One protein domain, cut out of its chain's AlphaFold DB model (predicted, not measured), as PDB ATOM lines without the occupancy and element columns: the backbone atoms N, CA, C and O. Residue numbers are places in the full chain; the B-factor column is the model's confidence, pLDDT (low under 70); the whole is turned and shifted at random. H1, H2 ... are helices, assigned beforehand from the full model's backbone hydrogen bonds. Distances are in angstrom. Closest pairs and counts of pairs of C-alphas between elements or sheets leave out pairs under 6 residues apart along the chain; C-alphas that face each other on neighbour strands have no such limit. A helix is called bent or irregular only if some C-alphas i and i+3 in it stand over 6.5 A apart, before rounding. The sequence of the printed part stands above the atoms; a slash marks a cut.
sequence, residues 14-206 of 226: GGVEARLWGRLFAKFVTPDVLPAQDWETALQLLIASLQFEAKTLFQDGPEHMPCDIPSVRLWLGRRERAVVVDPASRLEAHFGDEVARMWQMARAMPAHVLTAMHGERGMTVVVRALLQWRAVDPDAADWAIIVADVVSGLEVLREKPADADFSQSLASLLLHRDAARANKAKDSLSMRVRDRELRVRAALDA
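This is residues 14 to 206 of the 226 residues of an uncharacterized protein of Peniophora sp. CBMAI 1063 (UniProt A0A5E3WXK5). Four helices side by side, H2, H4, H6 and H7, make a bundle at the core; H1 packs on H2 along one side, while on another side H8 and the long H9 cross H4 and H7. The last turns of H9, residues 200 to 206, stick out free of the body, and the small H3, between two long links, lies beside H6. You have 193 printed residues with nine named helices, H1 to H9 in chain order, and no named strand: the class is all helix. The whole is compact, with a radius of gyration of the C-alphas of 16.0 A and spans of 51 by 34 by 33 A.

Start at H1, residues 14 to 28, which forms a hairpin with H2, residues 36 to 54: Trp 21 and Leu 50 are their closest C-alphas, 7.1 A apart, and the tilt is a shallow 9 degrees, opposite ways. Go on to H3, residues 70 to 76, which is near H4, residues 95 to 108. H5, residues 111 to 115, follows after a tight link. H6, residues 124 to 136, touches H4, with C-alphas 96 and 133 closest at 5.5 A, and is close to but not clearly touching H3. The hub is H7, residues 143 to 159, touching five helices; its closest C-alphas to H2 are Arg 158 and Phe 52, 5.2 A apart, at a shallow tilt of 21 degrees, the same way. With its residues 157 to 158 alone H7 touches H5, where C-alphas 157 and 115 are closest at 5.8 A. H8, residues 170 to 177, touches H7 about perpendicular, at 86 degrees, with C-alphas 174 and 153 closest at 6.7 A. H9, residues 179 to 206, touches H4 at a steep tilt of 55 degrees, opposite ways, with C-alphas 192 and 97 closest at 5.1 A. H1 and H9 are apart. Every O i to N i+4 pair is within hydrogen-bond range in H1 and H3 to H9; in H2 it is 13 of 15.

Find C-alpha 14 at (60.885, 15.163, -37.881), where H1 begins; it runs 21.3 A. H2 runs 27.4 A and is irregular, C-alphas 37 and 40 being 7.4 A apart. H4 runs 20.3 A, H6 18.6 A and H7 24.3 A, from C-alpha 143 at (33.562, 27.870, -36.690). H3, H5 and H8 are shorter. H9 runs 40.3 A to C-alpha 206 at (13.121, 5.963, -38.366).

The C-alphas of Ala 162 and Ala 206 are the farthest apart, at 52.2 A. The printed part has no cut. The links H2 to H3 and H3 to H4 are long, with 15 and 18 residues. The mean pLDDT of the printed part is 90.3; look for values under 70 at residues 14 to 17, 79 to 83 and 162.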
ATOM      1  N   GLY A  14      61.177  13.746 -38.143       59.16
ATOM      2  CA  GLY A  14      60.885  15.163 -37.881       59.16
ATOM      3  C   GLY A  14      60.985  16.051 -39.136       59.16
ATOM      4  O   GLY A  14      60.231  17.013 -39.307       59.16
ATOM      5  N   GLY A  15      61.862  15.701 -40.085       62.72
ATOM      6  CA  GLY A  15      61.965  16.370 -41.387       62.72
ATOM      7  C   GLY A  15      60.788  16.096 -42.336       62.72
ATOM      8  O   GLY A  15      60.450  16.952 -43.164       62.72
ATOM      9  N   VAL A  16      60.148  14.926 -42.239       64.25
ATOM     10  CA  VAL A  16      58.927  14.592 -42.994       64.25
ATOM     11  C   VAL A  16      57.742  15.384 -42.448       64.25
ATOM     12  O   VAL A  16      57.024  16.020 -43.229       64.25
ATOM     13  N   GLU A  17      57.610  15.440 -41.127       69.00
ATOM     14  CA  GLU A  17      56.549  16.178 -40.444       69.00
ATOM     15  C   GLU A  17      56.686  17.700 -40.617       69.00
ATOM     16  O   GLU A  17      55.711  18.397 -40.891       69.00
ATOM     17  N   ALA A  18      57.900  18.254 -40.629       71.19
ATOM     18  CA  ALA A  18      58.097  19.670 -40.960       71.19
ATOM     19  C   ALA A  18      57.624  20.020 -42.391       71.19
ATOM     20  O   ALA A  18      57.053  21.089 -42.637       71.19
ATOM     21  N   ARG A  19      57.806  19.110 -43.362       76.25
ATOM     22  CA  ARG A  19      57.282  19.294 -44.731       76.25
ATOM     23  C   ARG A  19      55.758  19.209 -44.780       76.25
ATOM     24  O   ARG A  19      55.164  19.841 -45.658       76.25
ATOM     25  N   LEU A  20      55.130  18.448 -43.881       78.81
ATOM     26  CA  LEU A  20      53.675  18.377 -43.727       78.81
ATOM     27  C   LEU A  20      53.091  19.771 -43.507       78.81
ATOM     28  O   LEU A  20      52.179  20.187 -44.226       78.81
ATOM     29  N   TRP A  21      53.679  20.508 -42.563       82.75
ATOM     30  CA  TRP A  21      53.266  21.857 -42.200       82.75
ATOM     31  C   TRP A  21      53.320  22.797 -43.397       82.75
ATOM     32  O   TRP A  21      52.306  23.409 -43.726       82.75
ATOM     33  N   GLY A  22      54.438  22.834 -44.129       82.12
ATOM     34  CA  GLY A  22      54.558  23.657 -45.339       82.12
ATOM     35  C   GLY A  22      53.440  23.403 -46.359       82.12
ATOM     36  O   GLY A  22      52.896  24.345 -46.936       82.12
ATOM     37  N   ARG A  23      53.027  22.140 -46.538       84.06
ATOM     38  CA  ARG A  23      51.908  21.799 -47.431       84.06
ATOM     39  C   ARG A  23      50.543  22.183 -46.855       84.06
ATOM     40  O   ARG A  23      49.675  22.593 -47.619       84.06
ATOM     41  N   LEU A  24      50.343  22.056 -45.541       85.06
ATOM     42  CA  LEU A  24      49.116  22.503 -44.872       85.06
ATOM     43  C   LEU A  24      48.917  24.010 -45.039       85.06
ATOM     44  O   LEU A  24      47.839  24.423 -45.468       85.06
ATOM     45  N   PHE A  25      49.963  24.809 -44.795       86.31
ATOM     46  CA  PHE A  25      49.939  26.255 -45.037       86.31
ATOM     47  C   PHE A  25      49.608  26.559 -46.501       86.31
ATOM     48  O   PHE A  25      48.657  27.286 -46.773       86.31
ATOM     49  N   ALA A  26      50.322  25.937 -47.444       84.31
ATOM     50  CA  ALA A  26      50.117  26.173 -48.873       84.31
ATOM     51  C   ALA A  26      48.722  25.774 -49.381       84.31
ATOM     52  O   ALA A  26      48.288  26.275 -50.412       84.31
ATOM     53  N   LYS A  27      48.023  24.859 -48.701       86.38
ATOM     54  CA  LYS A  27      46.699  24.396 -49.121       86.38
ATOM     55  C   LYS A  27      45.571  25.165 -48.462       86.38
ATOM     56  O   LYS A  27      44.670  25.627 -49.153       86.38
ATOM     57  N   PHE A  28      45.592  25.259 -47.138       83.00
ATOM     58  CA  PHE A  28      44.467  25.786 -46.373       83.00
ATOM     59  C   PHE A  28      44.540  27.298 -46.169       83.00
ATOM     60  O   PHE A  28      43.509  27.911 -45.934       83.00
ATOM     61  N   VAL A  29      45.709  27.925 -46.338       77.06
ATOM     62  CA  VAL A  29      45.851  29.393 -46.328       77.06
ATOM     63  C   VAL A  29      45.802  29.926 -47.763       77.06
ATOM     64  O   VAL A  29      46.627  30.730 -48.188       77.06
ATOM     65  N   THR A  30      44.839  29.431 -48.543       77.44
ATOM     66  CA  THR A  30      44.543  29.931 -49.889       77.44
ATOM     67  C   THR A  30      43.043  30.171 -50.039       77.44
ATOM     68  O   THR A  30      42.244  29.402 -49.489       77.44
ATOM     69  N   PRO A  31      42.640  31.212 -50.791       77.19
ATOM     70  CA  PRO A  31      41.229  31.517 -51.020       77.19
ATOM     71  C   PRO A  31      40.495  30.427 -51.821       77.19
ATOM     72  O   PRO A  31      39.268  30.400 -51.838       77.19
ATOM     73  N   ASP A  32      41.231  29.505 -52.453       80.38
ATOM     74  CA  ASP A  32      40.674  28.368 -53.196       80.38
ATOM     75  C   ASP A  32      40.057  27.295 -52.285       80.38
ATOM     76  O   ASP A  32      39.324  26.424 -52.756       80.38
ATOM     77  N   VAL A  33      40.389  27.309 -50.990       85.38
ATOM     78  CA  VAL A  33      39.929  26.309 -50.016       85.38
ATOM     79  C   VAL A  33      39.099  26.937 -48.908       85.38
ATOM     80  O   VAL A  33      38.094  26.351 -48.507       85.38
ATOM     81  N   LEU A  34      39.509  28.101 -48.404       87.50
ATOM     82  CA  LEU A  34      38.804  28.809 -47.340       87.50
ATOM     83  C   LEU A  34      38.334  30.182 -47.827       87.50
ATOM     84  O   LEU A  34      39.033  30.810 -48.621       87.50
ATOM     85  N   PRO A  35      37.195  30.693 -47.326       88.06
ATOM     86  CA  PRO A  35      36.785  32.063 -47.601       88.06
ATOM     87  C   PRO A  35      37.880  33.059 -47.222       88.06
ATOM     88  O   PRO A  35      38.533  32.917 -46.185       88.06
ATOM     89  N   ALA A  36      38.055  34.096 -48.041       87.19
ATOM     90  CA  ALA A  36      39.116  35.077 -47.841       87.19
ATOM     91  C   ALA A  36      39.051  35.744 -46.461       87.19
ATOM     92  O   ALA A  36      40.097  36.052 -45.913       87.19
ATOM     93  N   GLN A  37      37.867  35.926 -45.865       89.69
ATOM     94  CA  GLN A  37      37.739  36.498 -44.519       89.69
ATOM     95  C   GLN A  37      38.271  35.596 -43.389       89.69
ATOM     96  O   GLN A  37      38.558  36.091 -42.304       89.69
ATOM     97  N   ASP A  38      38.425  34.293 -43.630       91.56
ATOM     98  CA  ASP A  38      38.803  33.314 -42.604       91.56
ATOM     99  C   ASP A  38      40.299  32.985 -42.606       91.56
ATOM    100  O   ASP A  38      40.764  32.224 -41.752       91.56
ATOM    101  N   TRP A  39      41.061  33.557 -43.546       88.25
ATOM    102  CA  TRP A  39      42.480  33.253 -43.746       88.25
ATOM    103  C   TRP A  39      43.304  33.451 -42.469       88.25
ATOM    104  O   TRP A  39      44.114  32.597 -42.118       88.25
ATOM    105  N   GLU A  40      43.062  34.547 -41.746       91.62
ATOM    106  CA  GLU A  40      43.803  34.902 -40.538       91.62
ATOM    107  C   GLU A  40      43.488  33.925 -39.402       91.62
ATOM    108  O   GLU A  40      44.393  33.444 -38.723       91.62
ATOM    109  N   THR A  41      42.217  33.548 -39.254       94.56
ATOM    110  CA  THR A  41      41.772  32.566 -38.255       94.56
ATOM    111  C   THR A  41      42.385  31.188 -38.532       94.56
ATOM    112  O   THR A  41      42.886  30.525 -37.623       94.56
ATOM    113  N   ALA A  42      42.408  30.763 -39.799       94.12
ATOM    114  CA  ALA A  42      43.050  29.518 -40.210       94.12
ATOM    115  C   ALA A  42      44.574  29.556 -40.013       94.12
ATOM    116  O   ALA A  42      45.168  28.568 -39.578       94.12
ATOM    117  N   LEU A  43      45.206  30.699 -40.292       93.19
ATOM    118  CA  LEU A  43      46.635  30.895 -40.092       93.19
ATOM    119  C   LEU A  43      47.007  30.817 -38.606       93.19
ATOM    120  O   LEU A  43      47.955  30.116 -38.261       93.19
ATOM    121  N   GLN A  44      46.245  31.473 -37.727       96.25
ATOM    122  CA  GLN A  44      46.436  31.397 -36.275       96.25
ATOM    123  C   GLN A  44      46.327  29.953 -35.768       96.25
ATOM    124  O   GLN A  44      47.169  29.513 -34.986       96.25
ATOM    125  N   LEU A  45      45.349  29.189 -36.268       96.88
ATOM    126  CA  LEU A  45      45.199  27.768 -35.945       96.88
ATOM    127  C   LEU A  45      46.424  26.944 -36.349       96.88
ATOM    128  O   LEU A  45      46.942  26.164 -35.548       96.88
ATOM    129  N   LEU A  46      46.899  27.124 -37.582       94.94
ATOM    130  CA  LEU A  46      48.070  26.411 -38.087       94.94
ATOM    131  C   LEU A  46      49.347  26.798 -37.334       94.94
ATOM    132  O   LEU A  46      50.139  25.917 -37.016       94.94
ATOM    133  N   ILE A  47      49.540  28.079 -37.003       95.38
ATOM    134  CA  ILE A  47      50.693  28.547 -36.217       95.38
ATOM    135  C   ILE A  47      50.663  27.960 -34.804       95.38
ATOM    136  O   ILE A  47      51.678  27.434 -34.352       95.38
ATOM    137  N   ALA A  48      49.520  28.005 -34.115       96.69
ATOM    138  CA  ALA A  48      49.392  27.458 -32.766       96.69
ATOM    139  C   ALA A  48      49.687  25.951 -32.742       96.69
ATOM    140  O   ALA A  48      50.390  25.462 -31.858       96.69
ATOM    141  N   SER A  49      49.214  25.221 -33.754       95.62
ATOM    142  CA  SER A  49      49.501  23.794 -33.887       95.62
ATOM    143  C   SER A  49      50.965  23.522 -34.225       95.62
ATOM    144  O   SER A  49      51.574  22.669 -33.592       95.62
ATOM    145  N   LEU A  50      51.564  24.280 -35.149       94.00
ATOM    146  CA  LEU A  50      52.992  24.198 -35.466       94.00
ATOM    147  C   LEU A  50      53.852  24.413 -34.212       94.00
ATOM    148  O   LEU A  50      54.802  23.678 -33.977       94.00
ATOM    149  N   GLN A  51      53.516  25.413 -33.394       94.38
ATOM    150  CA  GLN A  51      54.234  25.711 -32.154       94.38
ATOM    151  C   GLN A  51      54.048  24.631 -31.082       94.38
ATOM    152  O   GLN A  51      54.957  24.410 -30.283       94.38
ATOM    153  N   PHE A  52      52.884  23.981 -31.045       93.75
ATOM    154  CA  PHE A  52      52.645  22.827 -30.185       93.75
ATOM    155  C   PHE A  52      53.522  21.636 -30.603       93.75
ATOM    156  O   PHE A  52      54.266  21.123 -29.770       93.75
ATOM    157  N   GLU A  53      53.523  21.273 -31.889       92.06
ATOM    158  CA  GLU A  53      54.333  20.165 -32.427       92.06
ATOM    159  C   GLU A  53      55.846  20.440 -32.371       92.06
ATOM    160  O   GLU A  53      56.656  19.542 -32.147       92.06
ATOM    161  N   ALA A  54      56.270  21.697 -32.526       89.94
ATOM    162  CA  ALA A  54      57.686  22.054 -32.460       89.94
ATOM    163  C   ALA A  54      58.313  21.740 -31.088       89.94
ATOM    164  O   ALA A  54      59.511  21.474 -31.006       89.94
ATOM    165  N   LYS A  55      57.517  21.733 -30.006       88.25
ATOM    166  CA  LYS A  55      57.986  21.392 -28.652       88.25
ATOM    167  C   LYS A  55      58.420  19.928 -28.537       88.25
ATOM    168  O   LYS A  55      59.262  19.609 -27.703       88.25
ATOM    169  N   THR A  56      57.849  19.062 -29.365       84.06
ATOM    170  CA  THR A  56      58.131  17.622 -29.416       84.06
ATOM    171  C   THR A  56      58.997  17.272 -30.621       84.06
ATOM    172  O   THR A  56      59.099  16.108 -30.989       84.06
ATOM    173  N   LEU A  57      59.617  18.280 -31.252       85.50
ATOM    174  CA  LEU A  57      60.441  18.137 -32.453       85.50
ATOM    175  C   LEU A  57      59.718  17.402 -33.590       85.50
ATOM    176  O   LEU A  57      60.358  16.726 -34.392       85.50
ATOM    177  N   PHE A  58      58.393  17.559 -33.663       84.50
ATOM    178  CA  PHE A  58      57.541  16.891 -34.644       84.50
ATOM    179  C   PHE A  58      57.565  15.357 -34.574       84.50
ATOM    180  O   PHE A  58      57.331  14.693 -35.577       84.50
ATOM    181  N   GLN A  59      57.852  14.784 -33.408       84.12
ATOM    182  CA  GLN A  59      57.734  13.342 -33.200       84.12
ATOM    183  C   GLN A  59      56.275  12.938 -32.985       84.12
ATOM    184  O   GLN A  59      55.463  13.750 -32.538       84.12
ATOM    185  N   ASP A  60      55.943  11.674 -33.239       85.75
ATOM    186  CA  ASP A  60      54.644  11.114 -32.864       85.75
ATOM    187  C   ASP A  60      54.587  10.847 -31.353       85.75
ATOM    188  O   ASP A  60      55.529  10.337 -30.742       85.75
ATOM    189  N   GLY A  61      53.465  11.215 -30.738       87.25
ATOM    190  CA  GLY A  61      53.214  10.973 -29.324       87.25
ATOM    191  C   GLY A  61      52.723   9.553 -29.046       87.25
ATOM    192  O   GLY A  61      52.198   8.885 -29.938       87.25
ATOM    193  N   PRO A  62      52.847   9.076 -27.795       91.31
ATOM    194  CA  PRO A  62      52.352   7.754 -27.409       91.31
ATOM    195  C   PRO A  62      50.817   7.668 -27.404       91.31
ATOM    196  O   PRO A  62      50.265   6.568 -27.451       91.31
ATOM    197  N   GLU A  63      50.129   8.810 -27.337       93.56
ATOM    198  CA  GLU A  63      48.673   8.897 -27.291       93.56
ATOM    199  C   GLU A  63      48.111   9.420 -28.616       93.56
ATOM    200  O   GLU A  63      48.658  10.325 -29.245       93.56
ATOM    201  N   HIS A  64      46.960   8.889 -29.027       93.81
ATOM    202  CA  HIS A  64      46.267   9.330 -30.237       93.81
ATOM    203  C   HIS A  64      44.972  10.059 -29.898       93.81
ATOM    204  O   HIS A  64      44.263   9.689 -28.961       93.81
ATOM    205  N   MET A  65      44.604  11.026 -30.736       94.50
ATOM    206  CA  MET A  65      43.312  11.694 -30.649       94.50
ATOM    207  C   MET A  65      42.174  10.675 -30.824       94.50
ATOM    208  O   MET A  65      42.094  10.017 -31.872       94.50
ATOM    209  N   PRO A  66      41.253  10.548 -29.851       91.44
ATOM    210  CA  PRO A  66      40.075   9.711 -30.009       91.44
ATOM    211  C   PRO A  66      39.193  10.252 -31.139       91.44
ATOM    212  O   PRO A  66      38.521  11.271 -30.996       91.44
ATOM    213  N   CYS A  67      39.186   9.558 -32.275       90.50
ATOM    214  CA  CYS A  67      38.429   9.962 -33.453       90.50
ATOM    215  C   CYS A  67      37.507   8.832 -33.912       90.50
ATOM    216  O   CYS A  67      37.961   7.785 -34.381       90.50
ATOM    217  N   ASP A  68      36.197   9.045 -33.799       89.25
ATOM    218  CA  ASP A  68      35.178   8.118 -34.293       89.25
ATOM    219  C   ASP A  68      34.544   8.562 -35.613       89.25
ATOM    220  O   ASP A  68      33.643   7.880 -36.094       89.25
ATOM    221  N   ILE A  69      35.040   9.646 -36.217       93.81
ATOM    222  CA  ILE A  69      34.553  10.193 -37.484       93.81
ATOM    223  C   ILE A  69      35.050   9.297 -38.633       93.81
ATOM    224  O   ILE A  69      36.262   9.253 -38.884       93.81
ATOM    225  N   PRO A  70      34.169   8.545 -39.325       92.81
ATOM    226  CA  PRO A  70      34.588   7.590 -40.353       92.81
ATOM    227  C   PRO A  70      35.471   8.188 -41.453       92.81
ATOM    228  O   PRO A  70      36.491   7.588 -41.800       92.81
ATOM    229  N   SER A  71      35.114   9.362 -41.977       91.75
ATOM    230  CA  SER A  71      35.882  10.056 -43.016       91.75
ATOM    231  C   SER A  71      37.305  10.380 -42.547       91.75
ATOM    232  O   SER A  71      38.271  10.005 -43.214       91.75
ATOM    233  N   VAL A  72      37.458  10.939 -41.344       91.31
ATOM    234  CA  VAL A  72      38.766  11.255 -40.745       91.31
ATOM    235  C   VAL A  72      39.600   9.993 -40.533       91.31
ATOM    236  O   VAL A  72      40.775   9.961 -40.899       91.31
ATOM    237  N   ARG A  73      39.005   8.909 -40.021       90.19
ATOM    238  CA  ARG A  73      39.710   7.624 -39.857       90.19
ATOM    239  C   ARG A  73      40.233   7.076 -41.182       90.19
ATOM    240  O   ARG A  73      41.333   6.527 -41.218       90.19
ATOM    241  N   LEU A  74      39.473   7.235 -42.267       87.06
ATOM    242  CA  LEU A  74      39.933   6.859 -43.604       87.06
ATOM    243  C   LEU A  74      41.126   7.713 -44.049       87.06
ATOM    244  O   LEU A  74      42.020   7.184 -44.705       87.06
ATOM    245  N   TRP A  75      41.180   9.001 -43.693       83.50
ATOM    246  CA  TRP A  75      42.310   9.882 -44.029       83.50
ATOM    247  C   TRP A  75      43.585   9.506 -43.297       83.50
ATOM    248  O   TRP A  75      44.647   9.482 -43.917       83.50
ATOM    249  N   LEU A  76      43.471   9.157 -42.014       82.44
ATOM    250  CA  LEU A  76      44.602   8.714 -41.194       82.44
ATOM    251  C   LEU A  76      45.252   7.428 -41.733       82.44
ATOM    252  O   LEU A  76      46.410   7.148 -41.431       82.44
ATOM    253  N   GLY A  77      44.530   6.660 -42.556       77.69
ATOM    254  CA  GLY A  77      45.056   5.494 -43.266       77.69
ATOM    255  C   GLY A  77      45.712   5.786 -44.625       77.69
ATOM    256  O   GLY A  77      46.298   4.874 -45.208       77.69
ATOM    257  N   ARG A  78      45.620   7.008 -45.173       76.75
ATOM    258  CA  ARG A  78      46.198   7.353 -46.491       76.75
ATOM    259  C   ARG A  78      47.707   7.612 -46.374       76.75
ATOM    260  O   ARG A  78      48.217   7.891 -45.295       76.75
ATOM    261  N   ARG A  79      48.445   7.519 -47.488       64.88
ATOM    262  CA  ARG A  79      49.890   7.835 -47.541       64.88
ATOM    263  C   ARG A  79      50.148   9.332 -47.746       64.88
ATOM    264  O   ARG A  79      51.030   9.894 -47.117       64.88
ATOM    265  N   GLU A  80      49.339   9.995 -48.570       60.66
ATOM    266  CA  GLU A  80      49.384  11.450 -48.778       60.66
ATOM    267  C   GLU A  80      48.356  12.142 -47.881       60.66
ATOM    268  O   GLU A  80      47.334  12.661 -48.325       60.66
ATOM    269  N   ARG A  81      48.614  12.075 -46.572       62.00
ATOM    270  CA  ARG A  81      47.649  12.433 -45.526       62.00
ATOM    271  C   ARG A  81      47.256  13.899 -45.577       62.00
ATOM    272  O   ARG A  81      46.093  14.176 -45.325       62.00
ATOM    273  N   ALA A  82      48.191  14.794 -45.902       54.16
ATOM    274  CA  ALA A  82      48.271  16.173 -45.402       54.16
ATOM    275  C   ALA A  82      47.481  17.262 -46.147       54.16
ATOM    276  O   ALA A  82      47.127  18.272 -45.550       54.16
ATOM    277  N   VAL A  83      47.206  17.087 -47.441       66.62
ATOM    278  CA  VAL A  83      46.928  18.234 -48.343       66.62
ATOM    279  C   VAL A  83      45.607  18.100 -49.100       66.62
ATOM    280  O   VAL A  83      45.290  18.894 -49.986       66.62
ATOM    281  N   VAL A  84      44.835  17.061 -48.799       77.25
ATOM    282  CA  VAL A  84      43.599  16.779 -49.524       77.25
ATOM    283  C   VAL A  84      42.433  17.410 -48.788       77.25
ATOM    284  O   VAL A  84      42.263  17.194 -47.591       77.25
ATOM    285  N   VAL A  85      41.640  18.170 -49.538       85.25
ATOM    286  CA  VAL A  85      40.309  18.601 -49.126       85.25
ATOM    287  C   VAL A  85      39.338  17.603 -49.739       85.25
ATOM    288  O   VAL A  85      39.185  17.562 -50.962       85.25
ATOM    289  N   ASP A  86      38.741  16.746 -48.919       87.38
ATOM    290  CA  ASP A  86      37.755  15.787 -49.408       87.38
ATOM    291  C   ASP A  86      36.455  16.535 -49.780       87.38
ATOM    292  O   ASP A  86      36.047  17.465 -49.078       87.38
ATOM    293  N   PRO A  87      35.783  16.161 -50.885       88.19
ATOM    294  CA  PRO A  87      34.503  16.755 -51.249       88.19
ATOM    295  C   PRO A  87      33.427  16.386 -50.223       88.19
ATOM    296  O   PRO A  87      33.440  15.280 -49.682       88.19
ATOM    297  N   ALA A  88      32.432  17.260 -50.040       88.94
ATOM    298  CA  ALA A  88      31.339  17.059 -49.082       88.94
ATOM    299  C   ALA A  88      30.620  15.699 -49.227       88.94
ATOM    300  O   ALA A  88      30.180  15.121 -48.240       88.94
ATOM    301  N   SER A  89      30.558  15.133 -50.440       90.62
ATOM    302  CA  SER A  89      29.964  13.813 -50.708       90.62
ATOM    303  C   SER A  89      30.712  12.627 -50.085       90.62
ATOM    304  O   SER A  89      30.152  11.536 -49.997       90.62
ATOM    305  N   ARG A  90      31.971  12.815 -49.673       89.88
ATOM    306  CA  ARG A  90      32.788  11.813 -48.968       89.88
ATOM    307  C   ARG A  90      32.785  11.999 -47.452       89.88
ATOM    308  O   ARG A  90      33.420  11.211 -46.754       89.88
ATOM    309  N   LEU A  91      32.094  13.024 -46.961       92.19
ATOM    310  CA  LEU A  91      31.996  13.345 -45.546       92.19
ATOM    311  C   LEU A  91      30.649  12.916 -44.980       92.19
ATOM    312  O   LEU A  91      29.678  12.643 -45.689       92.19
ATOM    313  N   GLU A  92      30.586  12.896 -43.661       92.44
ATOM    314  CA  GLU A  92      29.345  12.824 -42.921       92.44
ATOM    315  C   GLU A  92      28.491  14.057 -43.254       92.44
ATOM    316  O   GLU A  92      28.987  15.181 -43.294       92.44
ATOM    317  N   ALA A  93      27.181  13.868 -43.443       87.69
ATOM    318  CA  ALA A  93      26.257  14.951 -43.812       87.69
ATOM    319  C   ALA A  93      26.276  16.151 -42.842       87.69
ATOM    320  O   ALA A  93      25.860  17.249 -43.200       87.69
ATOM    321  N   HIS A  94      26.746  15.936 -41.612       91.81
ATOM    322  CA  HIS A  94      26.891  16.948 -40.568       91.81
ATOM    323  C   HIS A  94      28.299  16.908 -39.975       91.81
ATOM    324  O   HIS A  94      28.474  16.834 -38.762       91.81
ATOM    325  N   PHE A  95      29.299  16.912 -40.858       95.12
ATOM    326  CA  PHE A  95      30.710  16.805 -40.503       95.12
ATOM    327  C   PHE A  95      31.126  17.772 -39.385       95.12
ATOM    328  O   PHE A  95      31.753  17.348 -38.420       95.12
ATOM    329  N   GLY A  96      30.699  19.038 -39.451       96.12
ATOM    330  CA  GLY A  96      31.013  20.037 -38.426       96.12
ATOM    331  C   GLY A  96      30.588  19.654 -37.009       96.12
ATOM    332  O   GLY A  96      31.297  19.929 -36.047       96.12
ATOM    333  N   ASP A  97      29.477  18.939 -36.868       96.19
ATOM    334  CA  ASP A  97      28.953  18.539 -35.565       96.19
ATOM    335  C   ASP A  97      29.720  17.340 -34.994       96.19
ATOM    336  O   ASP A  97      29.894  17.232 -33.779       96.19
ATOM    337  N   GLU A  98      30.239  16.467 -35.863       96.62
ATOM    338  CA  GLU A  98      31.191  15.424 -35.473       96.62
ATOM    339  C   GLU A  98      32.525  16.042 -35.019       96.62
ATOM    340  O   GLU A  98      33.065  15.647 -33.983       96.62
ATOM    341  N   VAL A  99      33.024  17.061 -35.733       96.81
ATOM    342  CA  VAL A  99      34.251  17.792 -35.364       96.81
ATOM    343  C   VAL A  99      34.081  18.544 -34.042       96.81
ATOM    344  O   VAL A  99      34.941  18.444 -33.165       96.81
ATOM    345  N   ALA A 100      32.956  19.236 -33.852       97.00
ATOM    346  CA  ALA A 100      32.619  19.901 -32.597       97.00
ATOM    347  C   ALA A 100      32.580  18.903 -31.428       97.00
ATOM    348  O   ALA A 100      33.142  19.164 -30.364       97.00
ATOM    349  N   ARG A 101      31.980  17.724 -31.627       96.75
ATOM    350  CA  ARG A 101      31.960  16.666 -30.610       96.75
ATOM    351  C   ARG A 101      33.359  16.147 -30.287       96.75
ATOM    352  O   ARG A 101      33.677  15.985 -29.112       96.75
ATOM    353  N   MET A 102      34.192  15.915 -31.301       97.31
ATOM    354  CA  MET A 102      35.583  15.490 -31.118       97.31
ATOM    355  C   MET A 102      36.360  16.505 -30.272       97.31
ATOM    356  O   MET A 102      37.009  16.123 -29.299       97.31
ATOM    357  N   TRP A 103      36.231  17.803 -30.568       97.88
ATOM    358  CA  TRP A 103      36.874  18.836 -29.757       97.88
ATOM    359  C   TRP A 103      36.296  18.914 -28.339       97.88
ATOM    360  O   TRP A 103      37.050  19.002 -27.374       97.88
ATOM    361  N   GLN A 104      34.976  18.811 -28.172       97.44
ATOM    362  CA  GLN A 104      34.356  18.786 -26.845       97.44
ATOM    363  C   GLN A 104      34.865  17.613 -25.992       97.44
ATOM    364  O   GLN A 104      35.103  17.790 -24.797       97.44
ATOM    365  N   MET A 105      35.066  16.439 -26.597       97.25
ATOM    366  CA  MET A 105      35.666  15.289 -25.921       97.25
ATOM    367  C   MET A 105      37.105  15.583 -25.505       97.25
ATOM    368  O   MET A 105      37.427  15.384 -24.337       97.25
ATOM    369  N   ALA A 106      37.933  16.121 -26.407       97.62
ATOM    370  CA  ALA A 106      39.304  16.513 -26.086       97.62
ATOM    371  C   ALA A 106      39.346  17.526 -24.929       97.62
ATOM    372  O   ALA A 106      40.082  17.325 -23.970       97.62
ATOM    373  N   ARG A 107      38.480  18.551 -24.936       97.25
ATOM    374  CA  ARG A 107      38.372  19.534 -23.839       97.25
ATOM    375  C   ARG A 107      38.092  18.898 -22.475       97.25
ATOM    376  O   ARG A 107      38.520  19.439 -21.458       97.25
ATOM    377  N   ALA A 108      37.355  17.791 -22.438       97.50
ATOM    378  CA  ALA A 108      37.026  17.091 -21.201       97.50
ATOM    379  C   ALA A 108      38.169  16.194 -20.690       97.50
ATOM    380  O   ALA A 108      38.131  15.772 -19.534       97.50
ATOM    381  N   MET A 109      39.174  15.897 -21.519       97.56
ATOM    382  CA  MET A 109      40.316  15.074 -21.126       97.56
ATOM    383  C   MET A 109      41.284  15.854 -20.229       97.56
ATOM    384  O   MET A 109      41.399  17.078 -20.366       97.56
ATOM    385  N   PRO A 110      42.018  15.162 -19.338       97.00
ATOM    386  CA  PRO A 110      43.100  15.775 -18.583       97.00
ATOM    387  C   PRO A 110      44.162  16.381 -19.505       97.00
ATOM    388  O   PRO A 110      44.583  15.752 -20.479       97.00
ATOM    389  N   ALA A 111      44.635  17.582 -19.182       96.38
ATOM    390  CA  ALA A 111      45.576  18.305 -20.033       96.38
ATOM    391  C   ALA A 111      46.907  17.558 -20.221       96.38
ATOM    392  O   ALA A 111      47.464  17.584 -21.314       96.38
ATOM    393  N   HIS A 112      47.389  16.832 -19.207       94.25
ATOM    394  CA  HIS A 112      48.602  16.012 -19.334       94.25
ATOM    395  C   HIS A 112      48.473  14.898 -20.386       94.25
ATOM    396  O   HIS A 112      49.454  14.569 -21.050       94.25
ATOM    397  N   VAL A 113      47.272  14.344 -20.577       96.19
ATOM    398  CA  VAL A 113      47.029  13.339 -21.623       96.19
ATOM    399  C   VAL A 113      47.103  14.002 -22.997       96.19
ATOM    400  O   VAL A 113      47.775  13.502 -23.891       96.19
ATOM    401  N   LEU A 114      46.494  15.180 -23.151       96.25
ATOM    402  CA  LEU A 114      46.527  15.926 -24.413       96.25
ATOM    403  C   LEU A 114      47.934  16.418 -24.772       96.25
ATOM    404  O   LEU A 114      48.274  16.460 -25.951       96.25
ATOM    405  N   THR A 115      48.785  16.740 -23.790       95.00
ATOM    406  CA  THR A 115      50.192  17.077 -24.072       95.00
ATOM    407  C   THR A 115      50.987  15.916 -24.667       95.00
ATOM    408  O   THR A 115      51.996  16.165 -25.314       95.00
ATOM    409  N   ALA A 116      50.539  14.672 -24.471       94.31
ATOM    410  CA  ALA A 116      51.144  13.481 -25.064       94.31
ATOM    411  C   ALA A 116      50.530  13.106 -26.430       94.31
ATOM    412  O   ALA A 116      50.976  12.146 -27.052       94.31
ATOM    413  N   MET A 117      49.525  13.851 -26.909       95.50
ATOM    414  CA  MET A 117      48.881  13.654 -28.213       95.50
ATOM    415  C   MET A 117      49.489  14.579 -29.268       95.50
ATOM    416  O   MET A 117      48.811  15.460 -29.796       95.50
ATOM    417  N   HIS A 118      50.766  14.404 -29.572       92.12
ATOM    418  CA  HIS A 118      51.450  15.126 -30.649       92.12
ATOM    419  C   HIS A 118      51.652  14.225 -31.880       92.12
ATOM    420  O   HIS A 118      51.435  13.012 -31.811       92.12
ATOM    421  N   GLY A 119      51.995  14.826 -33.014       88.44
ATOM    422  CA  GLY A 119      52.164  14.157 -34.301       88.44
ATOM    423  C   GLY A 119      50.874  13.989 -35.110       88.44
ATOM    424  O   GLY A 119      49.801  14.509 -34.772       88.44
ATOM    425  N   GLU A 120      50.949  13.235 -36.210       86.06
ATOM    426  CA  GLU A 120      49.888  13.202 -37.234       86.06
ATOM    427  C   GLU A 120      48.559  12.627 -36.729       86.06
ATOM    428  O   GLU A 120      47.487  12.928 -37.266       86.06
ATOM    429  N   ARG A 121      48.629  11.766 -35.710       89.06
ATOM    430  CA  ARG A 121      47.473  11.124 -35.067       89.06
ATOM    431  C   ARG A 121      47.048  11.809 -33.769       89.06
ATOM    432  O   ARG A 121      46.068  11.380 -33.160       89.06
ATOM    433  N   GLY A 122      47.764  12.851 -33.357       93.56
ATOM    434  CA  GLY A 122      47.509  13.622 -32.149       93.56
ATOM    435  C   GLY A 122      46.560  14.801 -32.372       93.56
ATOM    436  O   GLY A 122      45.585  14.729 -33.125       93.56
ATOM    437  N   MET A 123      46.857  15.923 -31.720       94.94
ATOM    438  CA  MET A 123      46.096  17.174 -31.780       94.94
ATOM    439  C   MET A 123      45.952  17.732 -33.200       94.94
ATOM    440  O   MET A 123      44.928  18.346 -33.521       94.94
ATOM    441  N   THR A 124      46.911  17.443 -34.082       92.19
ATOM    442  CA  THR A 124      46.846  17.799 -35.503       92.19
ATOM    443  C   THR A 124      45.581  17.249 -36.187       92.19
ATOM    444  O   THR A 124      45.039  17.890 -37.090       92.19
ATOM    445  N   VAL A 125      45.011  16.128 -35.725       93.94
ATOM    446  CA  VAL A 125      43.738  15.592 -36.246       93.94
ATOM    447  C   VAL A 125      42.587  16.588 -36.078       93.94
ATOM    448  O   VAL A 125      41.809  16.793 -37.013       93.94
ATOM    449  N   VAL A 126      42.496  17.248 -34.919       96.25
ATOM    450  CA  VAL A 126      41.455  18.251 -34.635       96.25
ATOM    451  C   VAL A 126      41.616  19.455 -35.554       96.25
ATOM    452  O   VAL A 126      40.651  19.893 -36.180       96.25
ATOM    453  N   VAL A 127      42.848  19.946 -35.689       95.62
ATOM    454  CA  VAL A 127      43.188  21.095 -36.538       95.62
ATOM    455  C   VAL A 127      42.786  20.839 -37.986       95.62
ATOM    456  O   VAL A 127      42.090  21.645 -38.603       95.62
ATOM    457  N   ARG A 128      43.156  19.676 -38.525       92.44
ATOM    458  CA  ARG A 128      42.850  19.319 -39.913       92.44
ATOM    459  C   ARG A 128      41.354  19.125 -40.136       92.44
ATOM    460  O   ARG A 128      40.833  19.565 -41.158       92.44
ATOM    461  N   ALA A 129      40.656  18.530 -39.173       95.00
ATOM    462  CA  ALA A 129      39.210  18.379 -39.241       95.00
ATOM    463  C   ALA A 129      38.482  19.737 -39.225       95.00
ATOM    464  O   ALA A 129      37.521  19.912 -39.969       95.00
ATOM    465  N   LEU A 130      38.959  20.724 -38.459       96.50
ATOM    466  CA  LEU A 130      38.401  22.085 -38.455       96.50
ATOM    467  C   LEU A 130      38.594  22.802 -39.792       96.50
ATOM    468  O   LEU A 130      37.665  23.444 -40.279       96.50
ATOM    469  N   LEU A 131      39.777  22.681 -40.394       94.56
ATOM    470  CA  LEU A 131      40.060  23.274 -41.702       94.56
ATOM    471  C   LEU A 131      39.211  22.626 -42.803       94.56
ATOM    472  O   LEU A 131      38.610  23.317 -43.622       94.56
ATOM    473  N   GLN A 132      39.100  21.296 -42.786       93.62
ATOM    474  CA  GLN A 132      38.236  20.555 -43.700       93.62
ATOM    475  C   GLN A 132      36.758  20.902 -43.509       93.62
ATOM    476  O   GLN A 132      36.039  21.006 -44.500       93.62
ATOM    477  N   TRP A 133      36.302  21.083 -42.264       95.44
ATOM    478  CA  TRP A 133      34.932  21.503 -41.979       95.44
ATOM    479  C   TRP A 133      34.653  22.851 -42.629       95.44
ATOM    480  O   TRP A 133      33.689  22.964 -43.382       95.44
ATOM    481  N   ARG A 134      35.531  23.838 -42.440       95.19
ATOM    482  CA  ARG A 134      35.323  25.154 -43.046       95.19
ATOM    483  C   ARG A 134      35.304  25.122 -44.569       95.19
ATOM    484  O   ARG A 134      34.506  25.827 -45.174       95.19
ATOM    485  N   ALA A 135      36.136  24.276 -45.173       92.44
ATOM    486  CA  ALA A 135      36.186  24.112 -46.620       92.44
ATOM    487  C   ALA A 135      34.883  23.541 -47.219       92.44
ATOM    488  O   ALA A 135      34.572  23.818 -48.374       92.44
ATOM    489  N   VAL A 136      34.117  22.741 -46.465       93.06
ATOM    490  CA  VAL A 136      32.843  22.155 -46.943       93.06
ATOM    491  C   VAL A 136      31.598  22.870 -46.436       93.06
ATOM    492  O   VAL A 136      30.525  22.670 -46.998       93.06
ATOM    493  N   ASP A 137      31.736  23.683 -45.391       94.00
ATOM    494  CA  ASP A 137      30.671  24.494 -44.799       94.00
ATOM    495  C   ASP A 137      31.164  25.943 -44.572       94.00
ATOM    496  O   ASP A 137      31.486  26.347 -43.443       94.00
ATOM    497  N   PRO A 138      31.250  26.747 -45.655       93.12
ATOM    498  CA  PRO A 138      31.728  28.129 -45.614       93.12
ATOM    499  C   PRO A 138      30.778  29.110 -44.916       93.12
ATOM    500  O   PRO A 138      31.127  30.277 -44.752       93.12
ATOM    501  N   ASP A 139      29.629  28.655 -44.415       94.31
ATOM    502  CA  ASP A 139      28.649  29.497 -43.717       94.31
ATOM    503  C   ASP A 139      28.529  29.166 -42.216       94.31
ATOM    504  O   ASP A 139      27.755  29.795 -41.495       94.31
ATOM    505  N   ALA A 140      29.331  28.222 -41.703       94.62
ATOM    506  CA  ALA A 140      29.400  27.877 -40.280       94.62
ATOM    507  C   ALA A 140      29.834  29.060 -39.383       94.62
ATOM    508  O   ALA A 140      31.018  29.260 -39.111       94.62
ATOM    509  N   ALA A 141      28.865  29.824 -38.876       91.56
ATOM    510  CA  ALA A 141      29.097  31.046 -38.096       91.56
ATOM    511  C   ALA A 141      29.852  30.835 -36.766       91.56
ATOM    512  O   ALA A 141      30.507  31.745 -36.262       91.56
ATOM    513  N   ASP A 142      29.764  29.646 -36.176       95.69
ATOM    514  CA  ASP A 142      30.433  29.275 -34.928       95.69
ATOM    515  C   ASP A 142      31.834  28.678 -35.133       95.69
ATOM    516  O   ASP A 142      32.555  28.474 -34.154       95.69
ATOM    517  N   TRP A 143      32.255  28.450 -36.382       97.06
ATOM    518  CA  TRP A 143      33.562  27.870 -36.690       97.06
ATOM    519  C   TRP A 143      34.706  28.691 -36.088       97.06
ATOM    520  O   TRP A 143      35.540  28.143 -35.371       97.06
ATOM    521  N   ALA A 144      34.706  30.011 -36.292       97.06
ATOM    522  CA  ALA A 144      35.758  30.887 -35.777       97.06
ATOM    523  C   ALA A 144      35.830  30.882 -34.237       97.06
ATOM    524  O   ALA A 144      36.913  30.966 -33.662       97.06
ATOM    525  N   ILE A 145      34.686  30.723 -33.557       97.88
ATOM    526  CA  ILE A 145      34.623  30.616 -32.091       97.88
ATOM    527  C   ILE A 145      35.316  29.329 -31.632       97.88
ATOM    528  O   ILE A 145      36.116  29.356 -30.698       97.88
ATOM    529  N   ILE A 146      35.019  28.207 -32.293       98.19
ATOM    530  CA  ILE A 146      35.601  26.904 -31.962       98.19
ATOM    531  C   ILE A 146      37.099  26.888 -32.282       98.19
ATOM    532  O   ILE A 146      37.885  26.407 -31.470       98.19
ATOM    533  N   VAL A 147      37.514  27.466 -33.412       98.19
ATOM    534  CA  VAL A 147      38.934  27.594 -33.765       98.19
ATOM    535  C   VAL A 147      39.697  28.419 -32.733       98.19
ATOM    536  O   VAL A 147      40.765  27.995 -32.301       98.19
ATOM    537  N   ALA A 148      39.149  29.547 -32.275       98.06
ATOM    538  CA  ALA A 148      39.792  30.363 -31.246       98.06
ATOM    539  C   ALA A 148      39.968  29.611 -29.909       98.06
ATOM    540  O   ALA A 148      40.972  29.802 -29.215       98.06
ATOM    541  N   ASP A 149      39.019  28.745 -29.541       98.44
ATOM    542  CA  ASP A 149      39.122  27.878 -28.356       98.44
ATOM    543  C   ASP A 149      40.199  26.796 -28.540       98.44
ATOM    544  O   ASP A 149      40.972  26.544 -27.617       98.44
ATOM    545  N   VAL A 150      40.321  26.223 -29.743       98.50
ATOM    546  CA  VAL A 150      41.372  25.246 -30.088       98.50
ATOM    547  C   VAL A 150      42.756  25.885 -30.057       98.50
ATOM    548  O   VAL A 150      43.660  25.322 -29.444       98.50
ATOM    549  N   VAL A 151      42.916  27.077 -30.641       98.44
ATOM    550  CA  VAL A 151      44.154  27.874 -30.563       98.44
ATOM    551  C   VAL A 151      44.550  28.095 -29.106       98.44
ATOM    552  O   VAL A 151      45.657  27.744 -28.709       98.44
ATOM    553  N   SER A 152      43.612  28.579 -28.289       97.56
ATOM    554  CA  SER A 152      43.851  28.817 -26.859       97.56
ATOM    555  C   SER A 152      44.230  27.519 -26.129       97.56
ATOM    556  O   SER A 152      45.071  27.528 -25.232       97.56
ATOM    557  N   GLY A 153      43.638  26.386 -26.522       97.38
ATOM    558  CA  GLY A 153      43.959  25.069 -25.977       97.38
ATOM    559  C   GLY A 153      45.382  24.631 -26.304       97.38
ATOM    560  O   GLY A 153      46.121  24.239 -25.404       97.38
ATOM    561  N   LEU A 154      45.789  24.750 -27.568       97.56
ATOM    562  CA  LEU A 154      47.145  24.427 -28.021       97.56
ATOM    563  C   LEU A 154      48.194  25.301 -27.321       97.56
ATOM    564  O   LEU A 154      49.217  24.786 -26.874       97.56
ATOM    565  N   GLU A 155      47.918  26.596 -27.147       95.88
ATOM    566  CA  GLU A 155      48.783  27.516 -26.400       95.88
ATOM    567  C   GLU A 155      48.959  27.086 -24.939       95.88
ATOM    568  O   GLU A 155      50.090  26.999 -24.460       95.88
ATOM    569  N   VAL A 156      47.863  26.756 -24.244       95.25
ATOM    570  CA  VAL A 156      47.901  26.266 -22.855       95.25
ATOM    571  C   VAL A 156      48.734  24.989 -22.748       95.25
ATOM    572  O   VAL A 156      49.616  24.900 -21.890       95.25
ATOM    573  N   LEU A 157      48.487  24.014 -23.627       95.12
ATOM    574  CA  LEU A 157      49.203  22.736 -23.633       95.12
ATOM    575  C   LEU A 157      50.701  22.921 -23.923       95.12
ATOM    576  O   LEU A 157      51.547  22.259 -23.313       95.12
ATOM    577  N   ARG A 158      51.043  23.859 -24.813       92.75
ATOM    578  CA  ARG A 158      52.428  24.215 -25.144       92.75
ATOM    579  C   ARG A 158      53.140  24.882 -23.971       92.75
ATOM    580  O   ARG A 158      54.257  24.484 -23.640       92.75
ATOM    581  N   GLU A 159      52.525  25.885 -23.356       89.62
ATOM    582  CA  GLU A 159      53.156  26.716 -22.323       89.62
ATOM    583  C   GLU A 159      53.409  25.945 -21.031       89.62
ATOM    584  O   GLU A 159      54.428  26.186 -20.393       89.62
ATOM    585  N   LYS A 160      52.523  25.002 -20.678       81.62
ATOM    586  CA  LYS A 160      52.533  24.291 -19.388       81.62
ATOM    587  C   LYS A 160      52.939  25.214 -18.225       81.62
ATOM    588  O   LYS A 160      54.019  25.031 -17.661       81.62
ATOM    589  N   PRO A 161      52.111  26.226 -17.893       75.75
ATOM    590  CA  PRO A 161      52.451  27.195 -16.855       75.75
ATOM    591  C   PRO A 161      52.825  26.487 -15.547       75.75
ATOM    592  O   PRO A 161      52.191  25.496 -15.191       75.75
ATOM    593  N   ALA A 162      53.850  26.978 -14.842       66.81
ATOM    594  CA  ALA A 162      54.426  26.291 -13.680       66.81
ATOM    595  C   ALA A 162      53.403  25.991 -12.566       66.81
ATOM    596  O   ALA A 162      53.500  24.954 -11.916       66.81
ATOM    597  N   ASP A 163      52.393  26.851 -12.411       74.69
ATOM    598  CA  ASP A 163      51.352  26.733 -11.382       74.69
ATOM    599  C   ASP A 163      50.086  26.001 -11.867       74.69
ATOM    600  O   ASP A 163      49.114  25.861 -11.124       74.69
ATOM    601  N   ALA A 164      50.053  25.554 -13.126       79.75
ATOM    602  CA  ALA A 164      48.878  24.909 -13.694       79.75
ATOM    603  C   ALA A 164      48.843  23.410 -13.360       79.75
ATOM    604  O   ALA A 164      49.755  22.646 -13.686       79.75
ATOM    605  N   ASP A 165      47.729  22.967 -12.779       88.56
ATOM    606  CA  ASP A 165      47.466  21.555 -12.524       88.56
ATOM    607  C   ASP A 165      46.963  20.852 -13.795       88.56
ATOM    608  O   ASP A 165      45.781  20.878 -14.142       88.56
ATOM    609  N   PHE A 166      47.880  20.187 -14.496       92.25
ATOM    610  CA  PHE A 166      47.587  19.449 -15.729       92.25
ATOM    611  C   PHE A 166      46.852  18.115 -15.498       92.25
ATOM    612  O   PHE A 166      46.516  17.424 -16.467       92.25
ATOM    613  N   SER A 167      46.567  17.737 -14.247       92.56
ATOM    614  CA  SER A 167      45.606  16.665 -13.962       92.56
ATOM    615  C   SER A 167      44.163  17.102 -14.245       92.56
ATOM    616  O   SER A 167      43.308  16.259 -14.524       92.56
ATOM    617  N   GLN A 168      43.898  18.413 -14.257       95.38
ATOM    618  CA  GLN A 168      42.594  18.965 -14.601       95.38
ATOM    619  C   GLN A 168      42.297  18.845 -16.095       95.38
ATOM    620  O   GLN A 168      43.189  18.726 -16.938       95.38
ATOM    621  N   SER A 169      41.005  18.921 -16.423       97.56
ATOM    622  CA  SER A 169      40.560  18.973 -17.813       97.56
ATOM    623  C   SER A 169      41.080  20.221 -18.527       97.56
ATOM    624  O   SER A 169      41.200  21.290 -17.917       97.56
ATOM    625  N   LEU A 170      41.309  20.124 -19.838       97.38
ATOM    626  CA  LEU A 170      41.658  21.297 -20.640       97.38
ATOM    627  C   LEU A 170      40.577  22.388 -20.559       97.38
ATOM    628  O   LEU A 170      40.906  23.569 -20.499       97.38
ATOM    629  N   ALA A 171      39.296  22.015 -20.483       97.31
ATOM    630  CA  ALA A 171      38.197  22.959 -20.282       97.31
ATOM    631  C   ALA A 171      38.374  23.797 -19.005       97.31
ATOM    632  O   ALA A 171      38.144  25.006 -19.033       97.31
ATOM    633  N   SER A 172      38.807  23.176 -17.903       96.94
ATOM    634  CA  SER A 172      39.100  23.883 -16.653       96.94
ATOM    635  C   SER A 172      40.237  24.879 -16.846       96.94
ATOM    636  O   SER A 172      40.100  26.035 -16.455       96.94
ATOM    637  N   LEU A 173      41.336  24.475 -17.488       96.12
ATOM    638  CA  LEU A 173      42.474  25.369 -17.730       96.12
ATOM    639  C   LEU A 173      42.097  26.549 -18.641       96.12
ATOM    640  O   LEU A 173      42.486  27.686 -18.377       96.12
ATOM    641  N   LEU A 174      41.282  26.304 -19.670       96.38
ATOM    642  CA  LEU A 174      40.759  27.348 -20.553       96.38
ATOM    643  C   LEU A 174      39.869  28.348 -19.803       96.38
ATOM    644  O   LEU A 174      39.987  29.549 -20.030       96.38
ATOM    645  N   LEU A 175      39.025  27.874 -18.880       96.31
ATOM    646  CA  LEU A 175      38.200  28.741 -18.031       96.31
ATOM    647  C   LEU A 175      39.044  29.644 -17.123       96.31
ATOM    648  O   LEU A 175      38.685  30.804 -16.937       96.31
ATOM    649  N   HIS A 176      40.154  29.137 -16.579       93.69
ATOM    650  CA  HIS A 176      41.065  29.946 -15.762       93.69
ATOM    651  C   HIS A 176      41.804  31.007 -16.590       93.69
ATOM    652  O   HIS A 176      42.074  32.090 -16.075       93.69
ATOM    653  N   ARG A 177      42.117  30.721 -17.863       92.69
ATOM    654  CA  ARG A 177      42.808  31.654 -18.771       92.69
ATOM    655  C   ARG A 177      41.884  32.756 -19.296       92.69
ATOM    656  O   ARG A 177      42.253  33.924 -19.257       92.69
ATOM    657  N   ASP A 178      40.705  32.392 -19.799       95.81
ATOM    658  CA  ASP A 178      39.700  33.327 -20.327       95.81
ATOM    659  C   ASP A 178      38.299  32.705 -20.214       95.81
ATOM    660  O   ASP A 178      37.809  32.010 -21.112       95.81
ATOM    661  N   ALA A 179      37.633  32.967 -19.088       96.56
ATOM    662  CA  ALA A 179      36.314  32.415 -18.802       96.56
ATOM    663  C   ALA A 179      35.254  32.828 -19.835       96.56
ATOM    664  O   ALA A 179      34.383  32.026 -20.177       96.56
ATOM    665  N   ALA A 180      35.304  34.064 -20.343       97.25
ATOM    666  CA  ALA A 180      34.308  34.566 -21.285       97.25
ATOM    667  C   ALA A 180      34.397  33.818 -22.622       97.25
ATOM    668  O   ALA A 180      33.387  33.317 -23.129       97.25
ATOM    669  N   ARG A 181      35.612  33.676 -23.164       95.62
ATOM    670  CA  ARG A 181      35.862  32.930 -24.404       95.62
ATOM    671  C   ARG A 181      35.563  31.443 -24.242       95.62
ATOM    672  O   ARG A 181      34.855  30.877 -25.075       95.62
ATOM    673  N   ALA A 182      36.036  30.828 -23.158       96.56
ATOM    674  CA  ALA A 182      35.849  29.401 -22.905       96.56
ATOM    675  C   ALA A 182      34.365  29.018 -22.746       96.56
ATOM    676  O   ALA A 182      33.949  27.953 -23.221       96.56
ATOM    677  N   ASN A 183      33.556  29.886 -22.122       97.44
ATOM    678  CA  ASN A 183      32.107  29.700 -22.022       97.44
ATOM    679  C   ASN A 183      31.416  29.867 -23.378       97.44
ATOM    680  O   ASN A 183      30.637  28.999 -23.764       97.44
ATOM    681  N   LYS A 184      31.768  30.900 -24.154       97.38
ATOM    682  CA  LYS A 184      31.214  31.090 -25.505       97.38
ATOM    683  C   LYS A 184      31.461  29.868 -26.399       97.38
ATOM    684  O   LYS A 184      30.543  29.389 -27.060       97.38
ATOM    685  N   ALA A 185      32.675  29.322 -26.376       97.25
ATOM    686  CA  ALA A 185      33.002  28.104 -27.111       97.25
ATOM    687  C   ALA A 185      32.263  26.875 -26.570       97.25
ATOM    688  O   ALA A 185      31.762  26.061 -27.344       97.25
ATOM    689  N   LYS A 186      32.137  26.741 -25.241       97.75
ATOM    690  CA  LYS A 186      31.343  25.672 -24.616       97.75
ATOM    691  C   LYS A 186      29.892  25.693 -25.097       97.75
ATOM    692  O   LYS A 186      29.366  24.620 -25.391       97.75
ATOM    693  N   ASP A 187      29.276  26.863 -25.204       97.75
ATOM    694  CA  ASP A 187      27.895  26.997 -25.664       97.75
ATOM    695  C   ASP A 187      27.764  26.593 -27.139       97.75
ATOM    696  O   ASP A 187      26.932  25.741 -27.462       97.75
ATOM    697  N   SER A 188      28.646  27.095 -28.017       97.06
ATOM    698  CA  SER A 188      28.704  26.694 -29.435       97.06
ATOM    699  C   SER A 188      28.860  25.179 -29.611       97.06
ATOM    700  O   SER A 188      28.088  24.552 -30.338       97.06
ATOM    701  N   LEU A 189      29.801  24.563 -28.889       96.94
ATOM    702  CA  LEU A 189      30.022  23.115 -28.933       96.94
ATOM    703  C   LEU A 189      28.805  22.338 -28.418       96.94
ATOM    704  O   LEU A 189      28.408  21.340 -29.017       96.94
ATOM    705  N   SER A 190      28.187  22.798 -27.328       96.88
ATOM    706  CA  SER A 190      27.032  22.125 -26.727       96.88
ATOM    707  C   SER A 190      25.805  22.160 -27.640       96.88
ATOM    708  O   SER A 190      25.075  21.170 -27.703       96.88
ATOM    709  N   MET A 191      25.591  23.254 -28.380       96.31
ATOM    710  CA  MET A 191      24.527  23.334 -29.388       96.31
ATOM    711  C   MET A 191      24.734  22.297 -30.501       96.31
ATOM    712  O   MET A 191      23.850  21.474 -30.737       96.31
ATOM    713  N   ARG A 192      25.931  22.253 -31.102       95.56
ATOM    714  CA  ARG A 192      26.294  21.284 -32.156       95.56
ATOM    715  C   ARG A 192      26.135  19.831 -31.695       95.56
ATOM    716  O   ARG A 192      25.564  18.992 -32.391       95.56
ATOM    717  N   VAL A 193      26.605  19.520 -30.487       94.50
ATOM    718  CA  VAL A 193      26.514  18.164 -29.922       94.50
ATOM    719  C   VAL A 193      25.058  17.768 -29.678       94.50
ATOM    720  O   VAL A 193      24.661  16.654 -30.025       94.50
ATOM    721  N   ARG A 194      24.228  18.686 -29.173       95.06
ATOM    722  CA  ARG A 194      22.789  18.452 -29.006       95.06
ATOM    723  C   ARG A 194      22.092  18.200 -30.347       95.06
ATOM    724  O   ARG A 194      21.289  17.270 -30.451       95.06
ATOM    725  N   ASP A 195      22.409  18.974 -31.380       93.00
ATOM    726  CA  ASP A 195      21.834  18.802 -32.720       93.00
ATOM    727  C   ASP A 195      22.222  17.455 -33.340       93.00
ATOM    728  O   ASP A 195      21.398  16.755 -33.947       93.00
ATOM    729  N   ARG A 196      23.468  17.023 -33.133       92.94
ATOM    730  CA  ARG A 196      23.909  15.665 -33.465       92.94
ATOM    731  C   ARG A 196      23.082  14.601 -32.743       92.94
ATOM    732  O   ARG A 196      22.566  13.696 -33.401       92.94
ATOM    733  N   GLU A 197      22.928  14.692 -31.425       92.38
ATOM    734  CA  GLU A 197      22.174  13.712 -30.630       92.38
ATOM    735  C   GLU A 197      20.713  13.593 -31.081       92.38
ATOM    736  O   GLU A 197      20.198  12.482 -31.252       92.38
ATOM    737  N   LEU A 198      20.056  14.729 -31.341       93.25
ATOM    738  CA  LEU A 198      18.685  14.767 -31.850       93.25
ATOM    739  C   LEU A 198      18.561  14.039 -33.194       93.25
ATOM    740  O   LEU A 198      17.632  13.246 -33.386       93.25
ATOM    741  N   ARG A 199      19.515  14.238 -34.109       90.44
ATOM    742  CA  ARG A 199      19.515  13.567 -35.419       90.44
ATOM    743  C   ARG A 199      19.820  12.081 -35.325       90.44
ATOM    744  O   ARG A 199      19.132  11.286 -35.967       90.44
ATOM    745  N   VAL A 200      20.792  11.683 -34.503       89.38
ATOM    746  CA  VAL A 200      21.093  10.262 -34.258       89.38
ATOM    747  C   VAL A 200      19.849   9.557 -33.716       89.38
ATOM    748  O   VAL A 200      19.463   8.500 -34.222       89.38
ATOM    749  N   ARG A 201      19.158  10.173 -32.749       91.50
ATOM    750  CA  ARG A 201      17.905   9.649 -32.196       91.50
ATOM    751  C   ARG A 201      16.812   9.533 -33.261       91.50
ATOM    752  O   ARG A 201      16.212   8.466 -33.395       91.50
ATOM    753  N   ALA A 202      16.601  10.574 -34.064       90.56
ATOM    754  CA  ALA A 202      15.619  10.558 -35.147       90.56
ATOM    755  C   ALA A 202      15.902   9.449 -36.181       90.56
ATOM    756  O   ALA A 202      14.983   8.742 -36.607       90.56
ATOM    757  N   ALA A 203      17.171   9.236 -36.542       88.81
ATOM    758  CA  ALA A 203      17.584   8.181 -37.465       88.81
ATOM    759  C   ALA A 203      17.339   6.772 -36.894       88.81
ATOM    760  O   ALA A 203      16.877   5.876 -37.611       88.81
ATOM    761  N   LEU A 204      17.605   6.566 -35.600       88.81
ATOM    762  CA  LEU A 204      17.317   5.304 -34.911       88.81
ATOM    763  C   LEU A 204      15.811   5.015 -34.865       88.81
ATOM    764  O   LEU A 204      15.389   3.889 -35.144       88.81
ATOM    765  N   ASP A 205      14.991   6.026 -34.582       89.12
ATOM    766  CA  ASP A 205      13.534   5.890 -34.544       89.12
ATOM    767  C   ASP A 205      12.942   5.621 -35.936       89.12
ATOM    768  O   ASP A 205      12.040   4.786 -36.085       89.12
ATOM    769  N   ALA A 206      13.484   6.252 -36.981       85.88
ATOM    770  CA  ALA A 206      13.121   5.963 -38.366       85.88
ATOM    771  C   ALA A 206      13.445   4.506 -38.745       85.88
ATOM    772  O   ALA A 206      12.581   3.802 -39.280       85.88
TER     773      ALA A 206